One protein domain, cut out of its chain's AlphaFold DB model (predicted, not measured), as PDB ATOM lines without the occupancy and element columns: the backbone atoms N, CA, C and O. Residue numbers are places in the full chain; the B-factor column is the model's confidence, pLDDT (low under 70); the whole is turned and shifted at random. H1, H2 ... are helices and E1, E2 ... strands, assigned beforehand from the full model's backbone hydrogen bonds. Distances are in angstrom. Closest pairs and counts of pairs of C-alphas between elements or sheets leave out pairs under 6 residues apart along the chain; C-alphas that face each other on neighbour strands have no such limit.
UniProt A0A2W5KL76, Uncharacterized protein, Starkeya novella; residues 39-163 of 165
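AT A GLANCE: This is residues 39 to 163 of the 165 residues of an uncharacterized protein of Starkeya novella (UniProt A0A2W5KL76). The picture is a closed barrel of eight strands, E1 to E8, in which E1 to E4 make a long wall whose far ends, with the E1 to E2 and E3 to E4 links, reach out past the short strands E7 and E8. E4 and E6 bend to carry the wall round, and two helices, H1 and H2, pack on the outside near the other end. The printed part has 125 residues, in the order H1, H2, then E1 to E8, neighbours antiparallel, of mixed class. It is compact, with a radius of gyration of the C-alphas of 14.7 A and spans of 45 by 34 by 26 A.

HOW THE PARTS SIT: Begin at H1, residues 39 to 49, outside the barrel and on it at a height over the sheet of 8.7 A. It lies over E4, residues 104 to 118, and E5, residues 121 to 130, slantwise to the strands at 41 degrees to E4 on the local plane; its closest C-alphas to E4 are Asp 48 and Ala 114, 5.2 A. H2, residues 53 to 59, is also on the barrel, outside it, at 6.8 A, but only just over none of the strands, with 2 C-alphas falling on E4; Leu 55 and Thr 118 have the closest C-alphas, 6.6 A. H1 and H2 are apart. In both, every O i to N i+4 pair is within hydrogen-bond range. Next look along E1, residues 61 to 68, E2, 75 to 82, E3, 91 to 99, then E4, E5, E6, 136 to 145, E7, 151 to 154, and E8, 159 to 162: a meander, each strand the antiparallel neighbour of the one before, each successive two a hairpin. Within hydrogen-bond range are N 63 and O 80, 2.8 A; N 79 and O 95, 2.8 A; N 96 and O 107, 2.7 A; N 112 and O 127, 2.9 A; N 126 and O 138, 2.9 A; N 144 and O 153, 2.9 A; N 152 and O 160, 2.8 A. E8 and E1, antiparallel at 144 degrees, close the ring with N 64 and O 161, 2.8 A.

IN THESE COORDINATES: Find C-alpha 39 at (272.942, 267.459, 198.880); H1 runs 15.4 A from there. E1 spans 23.6 A, E2 22.5 A and E3 26.9 A. E4, 36.8 A, starts at C-alpha 104, (268.971, 273.311, 163.815), and bends by 73 degrees at residue 111. E5 spans 28.8 A; E6, 25.0 A, bends by 63 degrees at residue 142. E8 ends at C-alpha 162, (285.610, 284.668, 175.399).

THE WHOLE: The C-alphas farthest apart, Asn 50 and Ile 102, are 45.7 A apart. The printed part has no cut and no long link. Its mean pLDDT is 94.6; no printed residue is under 70.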
ATOM      1  N   THR A  39     271.475 267.506 198.973       93.44
ATOM      2  CA  THR A  39     272.942 267.459 198.880       93.44
ATOM      3  C   THR A  39     273.467 268.493 197.890       93.44
ATOM      4  O   THR A  39     274.329 269.293 198.247       93.44
ATOM      5  N   ALA A  40     272.916 268.523 196.675       92.00
ATOM      6  CA  ALA A  40     273.310 269.492 195.657       92.00
ATOM      7  C   ALA A  40     272.948 270.926 196.077       92.00
ATOM      8  O   ALA A  40     273.774 271.824 195.933       92.00
ATOM      9  N   THR A  41     271.770 271.122 196.681       94.44
ATOM     10  CA  THR A  41     271.334 272.427 197.213       94.44
ATOM     11  C   THR A  41     272.315 272.951 198.264       94.44
ATOM     12  O   THR A  41     272.786 274.084 198.179       94.44
ATOM     13  N   ASN A  42     272.684 272.115 199.238       93.06
ATOM     14  CA  ASN A  42     273.641 272.497 200.274       93.06
ATOM     15  C   ASN A  42     275.030 272.775 199.688       93.06
ATOM     16  O   ASN A  42     275.666 273.754 200.077       93.06
ATOM     17  N   GLY A  43     275.481 271.962 198.728       90.25
ATOM     18  CA  GLY A  43     276.740 272.188 198.018       90.25
ATOM     19  C   GLY A  43     276.756 273.525 197.275       90.25
ATOM     20  O   GLY A  43     277.721 274.280 197.393       90.25
ATOM     21  N   TYR A  44     275.670 273.863 196.575       92.00
ATOM     22  CA  TYR A  44     275.533 275.151 195.900       92.00
ATOM     23  C   TYR A  44     275.594 276.317 196.890       92.00
ATOM     24  O   TYR A  44     276.385 277.239 196.699       92.00
ATOM     25  N   ARG A  45     274.827 276.251 197.984       92.69
ATOM     26  CA  ARG A  45     274.815 277.300 199.016       92.69
ATOM     27  C   ARG A  45     276.188 277.515 199.638       92.69
ATOM     28  O   ARG A  45     276.604 278.656 199.811       92.69
ATOM     29  N   GLN A  46     276.928 276.441 199.912       91.88
ATOM     30  CA  GLN A  46     278.310 276.542 200.387       91.88
ATOM     31  C   GLN A  46     279.231 277.194 199.346       91.88
ATOM     32  O   GLN A  46     280.103 277.988 199.715       91.88
ATOM     33  N   PHE A  47     279.039 276.890 198.058       90.50
ATOM     34  CA  PHE A  47     279.772 277.530 196.967       90.50
ATOM     35  C   PHE A  47     279.478 279.024 196.866       90.50
ATOM     36  O   PHE A  47     280.418 279.810 196.775       90.50
ATOM     37  N   ASP A  48     278.202 279.410 196.908       92.19
ATOM     38  CA  ASP A  48     277.769 280.802 196.790       92.19
ATOM     39  C   ASP A  48     278.194 281.641 198.003       92.19
ATOM     40  O   ASP A  48     278.735 282.732 197.829       92.19
ATOM     41  N   GLN A  49     278.062 281.108 199.222       92.00
ATOM     42  CA  GLN A  49     278.505 281.787 200.447       92.00
ATOM     43  C   GLN A  49     280.015 282.050 200.455       92.00
ATOM     44  O   GLN A  49     280.458 283.112 200.883       92.00
ATOM     45  N   ASN A  50     280.806 281.102 199.946       93.00
ATOM     46  CA  ASN A  50     282.267 281.193 199.925       93.00
ATOM     47  C   ASN A  50     282.815 281.542 198.530       93.00
ATOM     48  O   ASN A  50     283.963 281.228 198.206       93.00
ATOM     49  N   ARG A  51     281.994 282.150 197.666       95.12
ATOM     50  CA  ARG A  51     282.367 282.426 196.275       95.12
ATOM     51  C   ARG A  51     283.557 283.378 196.188       95.12
ATOM     52  O   ARG A  51     283.652 284.371 196.910       95.12
ATOM     53  N   ASN A  52     284.443 283.141 195.225       97.31
ATOM     54  CA  ASN A  52     285.530 284.068 194.934       97.31
ATOM     55  C   ASN A  52     285.031 285.200 194.023       97.31
ATOM     56  O   ASN A  52     285.080 285.093 192.796       97.31
ATOM     57  N   ALA A  53     284.601 286.315 194.621       96.19
ATOM     58  CA  ALA A  53     284.075 287.470 193.890       96.19
ATOM     59  C   ALA A  53     285.055 288.025 192.836       96.19
ATOM     60  O   ALA A  53     284.650 288.348 191.723       96.19
ATOM     61  N   LYS A  54     286.361 288.083 193.130       96.69
ATOM     62  CA  LYS A  54     287.374 288.579 192.176       96.69
ATOM     63  C   LYS A  54     287.534 287.649 190.972       96.69
ATOM     64  O   LYS A  54     287.758 288.101 189.844       96.69
ATOM     65  N   LEU A  55     287.437 286.341 191.200       97.00
ATOM     66  CA  LEU A  55     287.415 285.363 190.120       97.00
ATOM     67  C   LEU A  55     286.124 285.484 189.307       97.00
ATOM     68  O   LEU A  55     286.205 285.504 188.083       97.00
ATOM     69  N   MET A  56     284.969 285.652 189.956       97.50
ATOM     70  CA  MET A  56     283.701 285.874 189.257       97.50
ATOM     71  C   MET A  56     283.761 287.105 188.352       97.50
ATOM     72  O   MET A  56     283.451 287.000 187.174       97.50
ATOM     73  N   GLN A  57     284.285 288.230 188.844       96.38
ATOM     74  CA  GLN A  57     284.515 289.444 188.048       96.38
ATOM     75  C   GLN A  57     285.500 289.249 186.884       96.38
ATOM     76  O   GLN A  57     285.471 290.010 185.915       96.38
ATOM     77  N   THR A  58     286.418 288.282 187.006       96.12
ATOM     78  CA  THR A  58     287.335 287.904 185.924       96.12
ATOM     79  C   THR A  58     286.617 287.064 184.875       96.12
ATOM     80  O   THR A  58     286.851 287.254 183.685       96.12
ATOM     81  N   ILE A  59     285.796 286.105 185.302       96.56
ATOM     82  CA  ILE A  59     285.047 285.210 184.413       96.56
ATOM     83  C   ILE A  59     283.909 285.956 183.715       96.56
ATOM     84  O   ILE A  59     283.614 285.623 182.574       96.56
ATOM     85  N   ASP A  60     283.351 286.979 184.363       97.12
ATOM     86  CA  ASP A  60     282.291 287.861 183.872       97.12
ATOM     87  C   ASP A  60     282.356 288.101 182.359       97.12
ATOM     88  O   ASP A  60     283.394 288.536 181.853       97.12
ATOM     89  N   GLY A  61     281.281 287.768 181.645       96.44
ATOM     90  CA  GLY A  61     281.164 287.920 180.195       96.44
ATOM     91  C   GLY A  61     280.567 286.700 179.492       96.44
ATOM     92  O   GLY A  61     280.118 285.741 180.124       96.44
ATOM     93  N   THR A  62     280.570 286.752 178.159       97.94
ATOM     94  CA  THR A  62     280.064 285.677 177.297       97.94
ATOM     95  C   THR A  62     281.200 284.795 176.792       97.94
ATOM     96  O   THR A  62     282.242 285.274 176.340       97.94
ATOM     97  N   TRP A  63     280.976 283.490 176.846       97.69
ATOM     98  CA  TRP A  63     281.920 282.444 176.495       97.69
ATOM     99  C   TRP A  63     281.302 281.514 175.467       97.69
ATOM    100  O   TRP A  63     280.152 281.118 175.611       97.69
ATOM    101  N   PHE A  64     282.070 281.167 174.445       97.81
ATOM    102  CA  PHE A  64     281.643 280.330 173.338       97.81
ATOM    103  C   PHE A  64     282.400 279.004 173.333       97.81
ATOM    104  O   PHE A  64     283.630 278.995 173.427       97.81
ATOM    105  N   SER A  65     281.690 277.900 173.148       97.12
ATOM    106  CA  SER A  65     282.271 276.602 172.821       97.12
ATOM    107  C   SER A  65     281.548 275.963 171.642       97.12
ATOM    108  O   SER A  65     280.366 276.199 171.386       97.12
ATOM    109  N   ARG A  66     282.297 275.134 170.913       96.38
ATOM    110  CA  ARG A  66     281.775 274.256 169.873       96.38
ATOM    111  C   ARG A  66     282.071 272.819 170.267       96.38
ATOM    112  O   ARG A  66     283.205 272.505 170.630       96.38
ATOM    113  N   THR A  67     281.072 271.955 170.164       95.69
ATOM    114  CA  THR A  67     281.233 270.520 170.399       95.69
ATOM    115  C   THR A  67     280.652 269.757 169.225       95.69
ATOM    116  O   THR A  67     279.467 269.879 168.931       95.69
ATOM    117  N   ASP A  68     281.497 268.973 168.565       94.94
ATOM    118  CA  ASP A  68     281.093 268.085 167.483       94.94
ATOM    119  C   ASP A  68     280.811 266.693 168.064       94.94
ATOM    120  O   ASP A  68     281.637 266.140 168.793       94.94
ATOM    121  N   ASN A  69     279.646 266.121 167.759       93.00
ATOM    122  CA  ASN A  69     279.308 264.747 168.106       93.00
ATOM    123  C   ASN A  69     279.600 263.838 166.901       93.00
ATOM    124  O   ASN A  69     278.814 263.826 165.949       93.00
ATOM    125  N   PRO A  70     280.687 263.047 166.922       90.62
ATOM    126  CA  PRO A  70     281.058 262.213 165.782       90.62
ATOM    127  C   PRO A  70     280.070 261.066 165.525       90.62
ATOM    128  O   PRO A  70     280.032 260.550 164.415       90.62
ATOM    129  N   LEU A  71     279.269 260.668 166.521       92.56
ATOM    130  CA  LEU A  71     278.314 259.564 166.387       92.56
ATOM    131  C   LEU A  71     277.031 259.991 165.669       92.56
ATOM    132  O   LEU A  71     276.465 259.214 164.909       92.56
ATOM    133  N   THR A  72     276.562 261.215 165.917       92.88
ATOM    134  CA  THR A  72     275.310 261.730 165.335       92.88
ATOM    135  C   THR A  72     275.538 262.743 164.215       92.88
ATOM    136  O   THR A  72     274.583 263.148 163.557       92.88
ATOM    137  N   GLY A  73     276.780 263.194 164.015       92.75
ATOM    138  CA  GLY A  73     277.120 264.287 163.102       92.75
ATOM    139  C   GLY A  73     276.593 265.654 163.551       92.75
ATOM    140  O   GLY A  73     276.639 266.611 162.782       92.75
ATOM    141  N   GLN A  74     276.059 265.755 164.772       96.56
ATOM    142  CA  GLN A  74     275.523 267.005 165.299       96.56
ATOM    143  C   GLN A  74     276.639 267.926 165.787       96.56
ATOM    144  O   GLN A  74     277.638 267.470 166.345       96.56
ATOM    145  N   VAL A  75     276.426 269.230 165.651       97.81
ATOM    146  CA  VAL A  75     277.322 270.266 166.166       97.81
ATOM    147  C   VAL A  75     276.558 271.162 167.127       97.81
ATOM    148  O   VAL A  75     275.527 271.732 166.772       97.81
ATOM    149  N   SER A  76     277.073 271.292 168.347       97.69
ATOM    150  CA  SER A  76     276.574 272.209 169.372       97.69
ATOM    151  C   SER A  76     277.390 273.497 169.344       97.69
ATOM    152  O   SER A  76     278.618 273.451 169.435       97.69
ATOM    153  N   TYR A  77     276.706 274.632 169.263       97.88
ATOM    154  CA  TYR A  77     277.260 275.977 169.378       97.88
ATOM    155  C   TYR A  77     276.699 276.605 170.650       97.88
ATOM    156  O   TYR A  77     275.538 277.012 170.686       97.88
ATOM    157  N   LEU A  78     277.510 276.643 171.703       97.69
ATOM    158  CA  LEU A  78     277.074 277.031 173.037       97.69
ATOM    159  C   LEU A  78     277.682 278.378 173.422       97.69
ATOM    160  O   LEU A  78     278.900 278.529 173.482       97.69
ATOM    161  N   TRP A  79     276.818 279.337 173.739       98.12
ATOM    162  CA  TRP A  79     277.163 280.613 174.349       98.12
ATOM    163  C   TRP A  79     276.682 280.628 175.791       98.12
ATOM    164  O   TRP A  79     275.494 280.478 176.059       98.12
ATOM    165  N   GLN A  80     277.597 280.843 176.724       97.19
ATOM    166  CA  GLN A  80     277.320 280.940 178.151       97.19
ATOM    167  C   GLN A  80     277.681 282.334 178.636       97.19
ATOM    168  O   GLN A  80     278.805 282.795 178.431       97.19
ATOM    169  N   LYS A  81     276.743 283.008 179.289       97.31
ATOM    170  CA  LYS A  81     276.956 284.312 179.902       97.31
ATOM    171  C   LYS A  81     276.983 284.156 181.413       97.31
ATOM    172  O   LYS A  81     276.027 283.680 182.022       97.31
ATOM    173  N   PHE A  82     278.090 284.589 181.998       96.94
ATOM    174  CA  PHE A  82     278.306 284.602 183.435       96.94
ATOM    175  C   PHE A  82     278.342 286.054 183.894       96.94
ATOM    176  O   PHE A  82     279.235 286.798 183.501       96.94
ATOM    177  N   GLU A  83     277.379 286.465 184.711       97.31
ATOM    178  CA  GLU A  83     277.367 287.791 185.333       97.31
ATOM    179  C   GLU A  83     278.145 287.705 186.649       97.31
ATOM    180  O   GLU A  83     277.789 286.949 187.554       97.31
ATOM    181  N   GLY A  84     279.251 288.432 186.755       95.38
ATOM    182  CA  GLY A  84     280.164 288.408 187.900       95.38
ATOM    183  C   GLY A  84     280.327 289.763 188.586       95.38
ATOM    184  O   GLY A  84     281.144 289.881 189.503       95.38
ATOM    185  N   ARG A  85     279.594 290.791 188.143       93.12
ATOM    186  CA  ARG A  85     279.726 292.183 188.592       93.12
ATOM    187  C   ARG A  85     278.389 292.785 189.021       93.12
ATOM    188  O   ARG A  85     277.333 292.448 188.496       93.12
ATOM    189  N   GLY A  86     278.467 293.738 189.948       90.38
ATOM    190  CA  GLY A  86     277.329 294.553 190.372       90.38
ATOM    191  C   GLY A  86     276.174 293.743 190.961       90.38
ATOM    192  O   GLY A  86     276.374 292.683 191.551       90.38
ATOM    193  N   VAL A  87     274.958 294.264 190.787       88.88
ATOM    194  CA  VAL A  87     273.716 293.665 191.309       88.88
ATOM    195  C   VAL A  87     273.348 292.336 190.641       88.88
ATOM    196  O   VAL A  87     272.590 291.562 191.210       88.88
ATOM    197  N   ASN A  88     273.925 292.050 189.471       89.44
ATOM    198  CA  ASN A  88     273.679 290.830 188.701       89.44
ATOM    199  C   ASN A  88     274.697 289.720 189.003       89.44
ATOM    200  O   ASN A  88     274.640 288.651 188.395       89.44
ATOM    201  N   ALA A  89     275.653 289.952 189.909       92.75
ATOM    202  CA  ALA A  89     276.692 288.976 190.209       92.75
ATOM    203  C   ALA A  89     276.088 287.637 190.666       92.75
ATOM    204  O   ALA A  89     275.330 287.569 191.632       92.75
ATOM    205  N   GLY A  90     276.471 286.562 189.981       94.00
ATOM    206  CA  GLY A  90     275.964 285.215 190.213       94.00
ATOM    207  C   GLY A  90     274.769 284.823 189.346       94.00
ATOM    208  O   GLY A  90     274.279 283.708 189.523       94.00
ATOM    209  N   LEU A  91     274.322 285.673 188.413       96.12
ATOM    210  CA  LEU A  91     273.373 285.289 187.365       96.12
ATOM    211  C   LEU A  91     274.085 284.587 186.206       96.12
ATOM    212  O   LEU A  91     275.196 284.944 185.808       96.12
ATOM    213  N   TYR A  92     273.431 283.568 185.673       96.44
ATOM    214  CA  TYR A  92     273.891 282.740 184.570       96.44
ATOM    215  C   TYR A  92     272.809 282.676 183.498       96.44
ATOM    216  O   TYR A  92     271.616 282.624 183.794       96.44
ATOM    217  N   SER A  93     273.223 282.655 182.239       96.75
ATOM    218  CA  SER A  93     272.344 282.307 181.125       96.75
ATOM    219  C   SER A  93     273.130 281.607 180.034       96.75
ATOM    220  O   SER A  93     274.353 281.738 179.947       96.75
ATOM    221  N   TYR A  94     272.435 280.856 179.193       97.12
ATOM    222  CA  TYR A  94     273.039 280.276 178.008       97.12
ATOM    223  C   TYR A  94     272.076 280.273 176.829       97.12
ATOM    224  O   TYR A  94     270.857 280.235 176.993       97.12
ATOM    225  N   PHE A  95     272.666 280.258 175.642       97.81
ATOM    226  CA  PHE A  95     272.017 279.948 174.380       97.81
ATOM    227  C   PHE A  95     272.827 278.845 173.702       97.81
ATOM    228  O   PHE A  95     274.050 278.933 173.614       97.81
ATOM    229  N   ASN A  96     272.164 277.789 173.254       97.75
ATOM    230  CA  ASN A  96     272.776 276.672 172.558       97.75
ATOM    231  C   ASN A  96     272.021 276.410 171.262       97.75
ATOM    232  O   ASN A  96     270.838 276.078 171.299       97.75
ATOM    233  N   ARG A  97     272.719 276.494 170.135       97.88
ATOM    234  CA  ARG A  97     272.202 276.048 168.843       97.88
ATOM    235  C   ARG A  97     272.815 274.693 168.519       97.88
ATOM    236  O   ARG A  97     274.032 274.584 168.396       97.88
ATOM    237  N   VAL A  98     271.983 273.669 168.371       97.44
ATOM    238  CA  VAL A  98     272.415 272.325 167.971       97.44
ATOM    239  C   VAL A  98     271.949 272.073 166.548       97.44
ATOM    240  O   VAL A  98     270.751 272.040 166.290       97.44
ATOM    241  N   CYS A  99     272.889 271.884 165.629       97.69
ATOM    242  CA  CYS A  99     272.604 271.623 164.222       97.69
ATOM    243  C   CYS A  99     272.939 270.176 163.856       97.69
ATOM    244  O   CYS A  99     273.985 269.658 164.242       97.69
ATOM    245  N   SER A 100     272.059 269.534 163.094       95.50
ATOM    246  CA  SER A 100     272.345 268.328 162.314       95.50
ATOM    247  C   SER A 100     272.574 268.702 160.843       95.50
ATOM    248  O   SER A 100     272.597 269.880 160.488       95.50
ATOM    249  N   SER A 101     272.712 267.707 159.965       91.00
ATOM    250  CA  SER A 101     272.829 267.920 158.517       91.00
ATOM    251  C   SER A 101     271.597 268.564 157.869       91.00
ATOM    252  O   SER A 101     271.709 269.092 156.768       91.00
ATOM    253  N   ILE A 102     270.432 268.510 158.523       93.12
ATOM    254  CA  ILE A 102     269.146 268.903 157.925       93.12
ATOM    255  C   ILE A 102     268.408 270.001 158.694       93.12
ATOM    256  O   ILE A 102     267.545 270.658 158.121       93.12
ATOM    257  N   GLN A 103     268.707 270.206 159.981       95.88
ATOM    258  CA  GLN A 103     267.977 271.166 160.814       95.88
ATOM    259  C   GLN A 103     268.810 271.654 161.999       95.88
ATOM    260  O   GLN A 103     269.738 270.975 162.436       95.88
ATOM    261  N   CYS A 104     268.428 272.801 162.560       97.00
ATOM    262  CA  CYS A 104     268.971 273.311 163.815       97.00
ATOM    263  C   CYS A 104     267.853 273.506 164.840       97.00
ATOM    264  O   CYS A 104     266.768 273.970 164.493       97.00
ATOM    265  N   SER A 105     268.157 273.197 166.096       96.56
ATOM    266  CA  SER A 105     267.297 273.450 167.250       96.56
ATOM    267  C   SER A 105     267.996 274.398 168.211       96.56
ATOM    268  O   SER A 105     269.188 274.242 168.492       96.56
ATOM    269  N   ASP A 106     267.237 275.353 168.734       96.88
ATOM    270  CA  ASP A 106     267.733 276.359 169.661       96.88
ATOM    271  C   ASP A 106     267.226 276.064 171.077       96.88
ATOM    272  O   ASP A 106     266.047 275.787 171.296       96.88
ATOM    273  N   TYR A 107     268.136 276.131 172.042       96.06
ATOM    274  CA  TYR A 107     267.874 275.901 173.457       96.06
ATOM    275  C   TYR A 107     268.432 277.067 174.252       96.06
ATOM    276  O   TYR A 107     269.544 277.526 174.002       96.06
ATOM    277  N   GLN A 108     267.699 277.516 175.257       96.75
ATOM    278  CA  GLN A 108     268.141 278.603 176.116       96.75
ATOM    279  C   GLN A 108     267.698 278.346 177.541       96.75
ATOM    280  O   GLN A 108     266.655 277.736 177.766       96.75
ATOM    281  N   GLY A 109     268.481 278.842 178.484       95.19
ATOM    282  CA  GLY A 109     268.164 278.726 179.893       95.19
ATOM    283  C   GLY A 109     268.842 279.805 180.705       95.19
ATOM    284  O   GLY A 109     269.780 280.473 180.256       95.19
ATOM    285  N   VAL A 110     268.345 279.962 181.917       95.94
ATOM    286  CA  VAL A 110     268.816 280.945 182.886       95.94
ATOM    287  C   VAL A 110     269.026 280.267 184.222       95.94
ATOM    288  O   VAL A 110     268.546 279.163 184.466       95.94
ATOM    289  N   GLY A 111     269.750 280.931 185.101       95.31
ATOM    290  CA  GLY A 111     269.844 280.508 186.478       95.31
ATOM    291  C   GLY A 111     270.997 281.194 187.163       95.31
ATOM    292  O   GLY A 111     271.245 282.382 186.954       95.31
ATOM    293  N   LEU A 112     271.689 280.448 188.008       95.38
ATOM    294  CA  LEU A 112     272.619 280.996 188.977       95.38
ATOM    295  C   LEU A 112     273.949 280.272 188.904       95.38
ATOM    296  O   LEU A 112     273.998 279.097 188.571       95.38
ATOM    297  N   TRP A 113     275.033 280.939 189.275       96.19
ATOM    298  CA  TRP A 113     276.347 280.311 189.343       96.19
ATOM    299  C   TRP A 113     277.192 280.881 190.476       96.19
ATOM    300  O   TRP A 113     276.984 282.006 190.936       96.19
ATOM    301  N   ALA A 114     278.157 280.082 190.912       96.06
ATOM    302  CA  ALA A 114     279.192 280.476 191.850       96.06
ATOM    303  C   ALA A 114     280.471 279.679 191.569       96.06
ATOM    304  O   ALA A 114     280.420 278.524 191.145       96.06
ATOM    305  N   VAL A 115     281.626 280.295 191.822       96.50
ATOM    306  CA  VAL A 115     282.943 279.660 191.668       96.50
ATOM    307  C   VAL A 115     283.825 279.910 192.879       96.50
ATOM    308  O   VAL A 115     283.723 280.937 193.552       96.50
ATOM    309  N   GLN A 116     284.752 278.989 193.100       96.12
ATOM    310  CA  GLN A 116     285.785 279.053 194.127       96.12
ATOM    311  C   GLN A 116     287.155 278.724 193.535       96.12
ATOM    312  O   GLN A 116     287.264 278.191 192.433       96.12
ATOM    313  N   GLY A 117     288.220 279.018 194.280       95.62
ATOM    314  CA  GLY A 117     289.593 278.755 193.856       95.62
ATOM    315  C   GLY A 117     290.247 279.963 193.191       95.62
ATOM    316  O   GLY A 117     290.015 281.107 193.583       95.62
ATOM    317  N   THR A 118     291.116 279.719 192.211       95.88
ATOM    318  CA  THR A 118     291.954 280.744 191.566       95.88
ATOM    319  C   THR A 118     291.878 280.654 190.047       95.88
ATOM    320  O   THR A 118     291.498 279.630 189.497       95.88
ATOM    321  N   LYS A 119     292.348 281.681 189.327       94.94
ATOM    322  CA  LYS A 119     292.377 281.663 187.850       94.94
ATOM    323  C   LYS A 119     293.077 280.436 187.253       94.94
ATOM    324  O   LYS A 119     292.728 280.022 186.158       94.94
ATOM    325  N   LYS A 120     294.082 279.882 187.938       94.94
ATOM    326  CA  LYS A 120     294.841 278.715 187.458       94.94
ATOM    327  C   LYS A 120     294.152 277.386 187.767       94.94
ATOM    328  O   LYS A 120     294.491 276.389 187.148       94.94
ATOM    329  N   ASN A 121     293.257 277.377 188.748       95.50
ATOM    330  CA  ASN A 121     292.571 276.189 189.222       95.50
ATOM    331  C   ASN A 121     291.321 276.620 189.992       95.50
ATOM    332  O   ASN A 121     291.426 277.074 191.138       95.50
ATOM    333  N   PHE A 122     290.166 276.514 189.350       95.81
ATOM    334  CA  PHE A 122     288.879 276.828 189.953       95.81
ATOM    335  C   PHE A 122     287.838 275.777 189.607       95.81
ATOM    336  O   PHE A 122     287.969 275.049 188.629       95.81
ATOM    337  N   SER A 123     286.797 275.727 190.417       95.75
ATOM    338  CA  SER A 123     285.601 274.928 190.189       95.75
ATOM    339  C   SER A 123     284.391 275.754 190.591       95.75
ATOM    340  O   SER A 123     284.514 276.846 191.157       95.75
ATOM    341  N   GLY A 124     283.211 275.250 190.279       93.50
ATOM    342  CA  GLY A 124     281.978 275.942 190.596       93.50
ATOM    343  C   GLY A 124     280.765 275.053 190.467       93.50
ATOM    344  O   GLY A 124     280.848 273.881 190.100       93.50
ATOM    345  N   LEU A 125     279.629 275.667 190.737       94.75
ATOM    346  CA  LEU A 125     278.315 275.089 190.545       94.75
ATOM    347  C   LEU A 125     277.450 276.111 189.823       94.75
ATOM    348  O   LEU A 125     277.603 277.322 190.017       94.75
ATOM    349  N   TYR A 126     276.529 275.612 189.016       93.94
ATOM    350  CA  TYR A 126     275.434 276.404 188.494       93.94
ATOM    351  C   TYR A 126     274.113 275.674 188.688       93.94
ATOM    352  O   TYR A 126     274.060 274.447 188.672       93.94
ATOM    353  N   ILE A 127     273.062 276.461 188.858       95.38
ATOM    354  CA  ILE A 127     271.668 276.043 188.809       95.38
ATOM    355  C   ILE A 127     271.134 276.573 187.488       95.38
ATOM    356  O   ILE A 127     271.394 277.730 187.152       95.38
ATOM    357  N   VAL A 128     270.437 275.748 186.720       94.75
ATOM    358  CA  VAL A 128     269.850 276.159 185.447       94.75
ATOM    359  C   VAL A 128     268.435 275.627 185.302       94.75
ATOM    360  O   VAL A 128     268.166 274.459 185.589       94.75
ATOM    361  N   SER A 129     267.569 276.494 184.800       93.81
ATOM    362  CA  SER A 129     266.223 276.162 184.364       93.81
ATOM    363  C   SER A 129     266.061 276.544 182.892       93.81
ATOM    364  O   SER A 129     266.546 277.588 182.439       93.81
ATOM    365  N   ASP A 130     265.406 275.673 182.136       92.44
ATOM    366  CA  ASP A 130     265.070 275.833 180.724       92.44
ATOM    367  C   ASP A 130     263.782 275.051 180.390       92.44
ATOM    368  O   ASP A 130     263.047 274.635 181.280       92.44
ATOM    369  N   LEU A 131     263.482 274.865 179.101       88.94
ATOM    370  CA  LEU A 131     262.267 274.171 178.654       88.94
ATOM    371  C   LEU A 131     262.201 272.681 179.032       88.94
ATOM    372  O   LEU A 131     261.119 272.103 178.985       88.94
ATOM    373  N   SER A 132     263.327 272.039 179.346       88.94
ATOM    374  CA  SER A 132     263.403 270.606 179.667       88.94
ATOM    375  C   SER A 132     263.941 270.310 181.065       88.94
ATOM    376  O   SER A 132     263.824 269.178 181.536       88.94
ATOM    377  N   ARG A 133     264.529 271.301 181.736       89.06
ATOM    378  CA  ARG A 133     265.145 271.172 183.056       89.06
ATOM    379  C   ARG A 133     264.590 272.225 183.993       89.06
ATOM    380  O   ARG A 133     264.587 273.406 183.669       89.06
ATOM    381  N   ASP A 134     264.223 271.791 185.188       91.81
ATOM    382  CA  ASP A 134     263.841 272.675 186.279       91.81
ATOM    383  C   ASP A 134     264.883 272.575 187.396       91.81
ATOM    384  O   ASP A 134     265.131 271.483 187.914       91.81
ATOM    385  N   HIS A 135     265.533 273.695 187.728       94.25
ATOM    386  CA  HIS A 135     266.512 273.793 188.814       94.25
ATOM    387  C   HIS A 135     267.592 272.698 188.770       94.25
ATOM    388  O   HIS A 135     267.990 272.116 189.787       94.25
ATOM    389  N   TYR A 136     268.075 272.393 187.564       94.06
ATOM    390  CA  TYR A 136     269.131 271.415 187.367       94.06
ATOM    391  C   TYR A 136     270.461 271.978 187.864       94.06
ATOM    392  O   TYR A 136     270.909 273.034 187.416       94.06
ATOM    393  N   CYS A 137     271.125 271.237 188.746       92.62
ATOM    394  CA  CYS A 137     272.424 271.626 189.273       92.62
ATOM    395  C   CYS A 137     273.556 270.913 188.546       92.62
ATOM    396  O   CYS A 137     273.688 269.691 188.601       92.62
ATOM    397  N   GLY A 138     274.387 271.705 187.875       91.38
ATOM    398  CA  GLY A 138     275.565 271.241 187.162       91.38
ATOM    399  C   GLY A 138     276.853 271.706 187.826       91.38
ATOM    400  O   GLY A 138     276.915 272.752 188.476       91.38
ATOM    401  N   LEU A 139     277.911 270.922 187.633       91.81
ATOM    402  CA  LEU A 139     279.257 271.298 188.037       91.81
ATOM    403  C   LEU A 139     279.917 272.131 186.946       91.81
ATOM    404  O   LEU A 139     279.891 271.788 185.764       91.81
ATOM    405  N   ILE A 140     280.588 273.188 187.377       91.56
ATOM    406  CA  ILE A 140     281.703 273.748 186.638       91.56
ATOM    407  C   ILE A 140     282.912 272.915 187.043       91.56
ATOM    408  O   ILE A 140     283.439 273.054 188.152       91.56
ATOM    409  N   GLU A 141     283.312 272.009 186.156       90.00
ATOM    410  CA  GLU A 141     284.457 271.145 186.401       90.00
ATOM    411  C   GLU A 141     285.739 271.951 186.636       90.00
ATOM    412  O   GLU A 141     285.833 273.144 186.329       90.00
ATOM    413  N   GLN A 142     286.745 271.279 187.189       92.19
ATOM    414  CA  GLN A 142     288.031 271.894 187.467       92.19
ATOM    415  C   GLN A 142     288.593 272.561 186.204       92.19
ATOM    416  O   GLN A 142     288.713 271.937 185.155       92.19
ATOM    417  N   SER A 143     288.907 273.843 186.311       95.12
ATOM    418  CA  SER A 143     289.106 274.724 185.170       95.12
ATOM    419  C   SER A 143     290.253 275.700 185.384       95.12
ATOM    420  O   SER A 143     290.675 275.974 186.511       95.12
ATOM    421  N   SER A 144     290.746 276.264 184.283       96.44
ATOM    422  CA  SER A 144     291.749 277.326 184.295       96.44
ATOM    423  C   SER A 144     291.467 278.383 183.231       96.44
ATOM    424  O   SER A 144     290.923 278.095 182.168       96.44
ATOM    425  N   LEU A 145     291.854 279.621 183.522       96.19
ATOM    426  CA  LEU A 145     291.825 280.739 182.588       96.19
ATOM    427  C   LEU A 145     293.223 280.999 182.031       96.19
ATOM    428  O   LEU A 145     294.222 280.980 182.757       96.19
ATOM    429  N   SER A 146     293.288 281.328 180.743       95.25
ATOM    430  CA  SER A 146     294.509 281.816 180.108       95.25
ATOM    431  C   SER A 146     294.990 283.116 180.761       95.25
ATOM    432  O   SER A 146     294.217 283.855 181.371       95.25
ATOM    433  N   LYS A 147     296.275 283.459 180.587       91.56
ATOM    434  CA  LYS A 147     296.857 284.698 181.145       91.56
ATOM    435  C   LYS A 147     296.090 285.962 180.729       91.56
ATOM    436  O   LYS A 147     295.972 286.892 181.520       91.56
ATOM    437  N   LYS A 148     295.553 285.977 179.504       92.38
ATOM    438  CA  LYS A 148     294.747 287.083 178.956       92.38
ATOM    439  C   LYS A 148     293.260 286.998 179.343       92.38
ATOM    440  O   LYS A 148     292.493 287.876 178.982       92.38
ATOM    441  N   ASN A 149     292.850 285.961 180.080       92.12
ATOM    442  CA  ASN A 149     291.459 285.631 180.422       92.12
ATOM    443  C   ASN A 149     290.543 285.463 179.192       92.12
ATOM    444  O   ASN A 149     289.347 285.724 179.275       92.12
ATOM    445  N   THR A 150     291.101 285.052 178.052       93.94
ATOM    446  CA  THR A 150     290.376 284.889 176.778       93.94
ATOM    447  C   THR A 150     290.001 283.446 176.473       93.94
ATOM    448  O   THR A 150     289.145 283.208 175.631       93.94
ATOM    449  N   VAL A 151     290.640 282.484 177.142       92.56
ATOM    450  CA  VAL A 151     290.374 281.054 176.977       92.56
ATOM    451  C   VAL A 151     290.183 280.451 178.355       92.56
ATOM    452  O   VAL A 151     290.998 280.683 179.250       92.56
ATOM    453  N   TRP A 152     289.114 279.692 178.500       95.19
ATOM    454  CA  TRP A 152     288.790 278.879 179.653       95.19
ATOM    455  C   TRP A 152     288.969 277.422 179.243       95.19
ATOM    456  O   TRP A 152     288.273 276.929 178.361       95.19
ATOM    457  N   THR A 153     289.910 276.734 179.882       95.38
ATOM    458  CA  THR A 153     290.170 275.309 179.658       95.38
ATOM    459  C   THR A 153     289.557 274.488 180.781       95.38
ATOM    460  O   THR A 153     289.827 274.751 181.956       95.38
ATOM    461  N   LEU A 154     288.763 273.494 180.406       92.56
ATOM    462  CA  LEU A 154     288.164 272.508 181.291       92.56
ATOM    463  C   LEU A 154     289.115 271.321 181.503       92.56
ATOM    464  O   LEU A 154     289.905 270.990 180.616       92.56
ATOM    465  N   ARG A 155     289.029 270.637 182.650       90.31
ATOM    466  CA  ARG A 155     289.829 269.432 182.934       90.31
ATOM    467  C   ARG A 155     289.550 268.295 181.952       90.31
ATOM    468  O   ARG A 155     290.482 267.580 181.600       90.31
ATOM    469  N   SER A 156     288.314 268.163 181.478       88.38
ATOM    470  CA  SER A 156     287.918 267.242 180.403       88.38
ATOM    471  C   SER A 156     288.605 267.500 179.052       88.38
ATOM    472  O   SER A 156     288.468 266.699 178.132       88.38
ATOM    473  N   GLY A 157     289.334 268.614 178.904       88.50
ATOM    474  CA  GLY A 157     289.954 269.037 177.648       88.50
ATOM    475  C   GLY A 157     289.082 269.978 176.812       88.50
ATOM    476  O   GLY A 157     289.575 270.544 175.832       88.50
ATOM    477  N   GLY A 158     287.826 270.204 177.213       91.44
ATOM    478  CA  GLY A 158     286.954 271.203 176.600       91.44
ATOM    479  C   GLY A 158     287.500 272.628 176.746       91.44
ATOM    480  O   GLY A 158     288.255 272.945 177.670       91.44
ATOM    481  N   LYS A 159     287.136 273.505 175.809       94.81
ATOM    482  CA  LYS A 159     287.574 274.906 175.798       94.81
ATOM    483  C   LYS A 159     286.405 275.829 175.516       94.81
ATOM    484  O   LYS A 159     285.620 275.573 174.605       94.81
ATOM    485  N   LEU A 160     286.345 276.923 176.264       96.56
ATOM    486  CA  LEU A 160     285.475 278.046 175.975       96.56
ATOM    487  C   LEU A 160     286.342 279.261 175.640       96.56
ATOM    488  O   LEU A 160     287.327 279.556 176.324       96.56
ATOM    489  N   THR A 161     285.961 279.989 174.603       97.62
ATOM    490  CA  THR A 161     286.629 281.214 174.165       97.62
ATOM    491  C   THR A 161     285.752 282.401 174.510       97.62
ATOM    492  O   THR A 161     284.553 282.393 174.246       97.62
ATOM    493  N   ARG A 162     286.337 283.436 175.102       97.31
ATOM    494  CA  ARG A 162     285.610 284.668 175.399       97.31
ATOM    495  C   ARG A 162     285.152 285.325 174.097       97.31
ATOM    496  O   ARG A 162     285.965 285.544 173.202       97.31
ATOM    497  N   VAL A 163     283.877 285.679 174.029       95.38
ATOM    498  CA  VAL A 163     283.320 286.486 172.942       95.38
ATOM    499  C   VAL A 163     283.670 287.944 173.224       95.38
ATOM    500  O   VAL A 163     283.363 288.458 174.300       95.38
TER     501      VAL A 163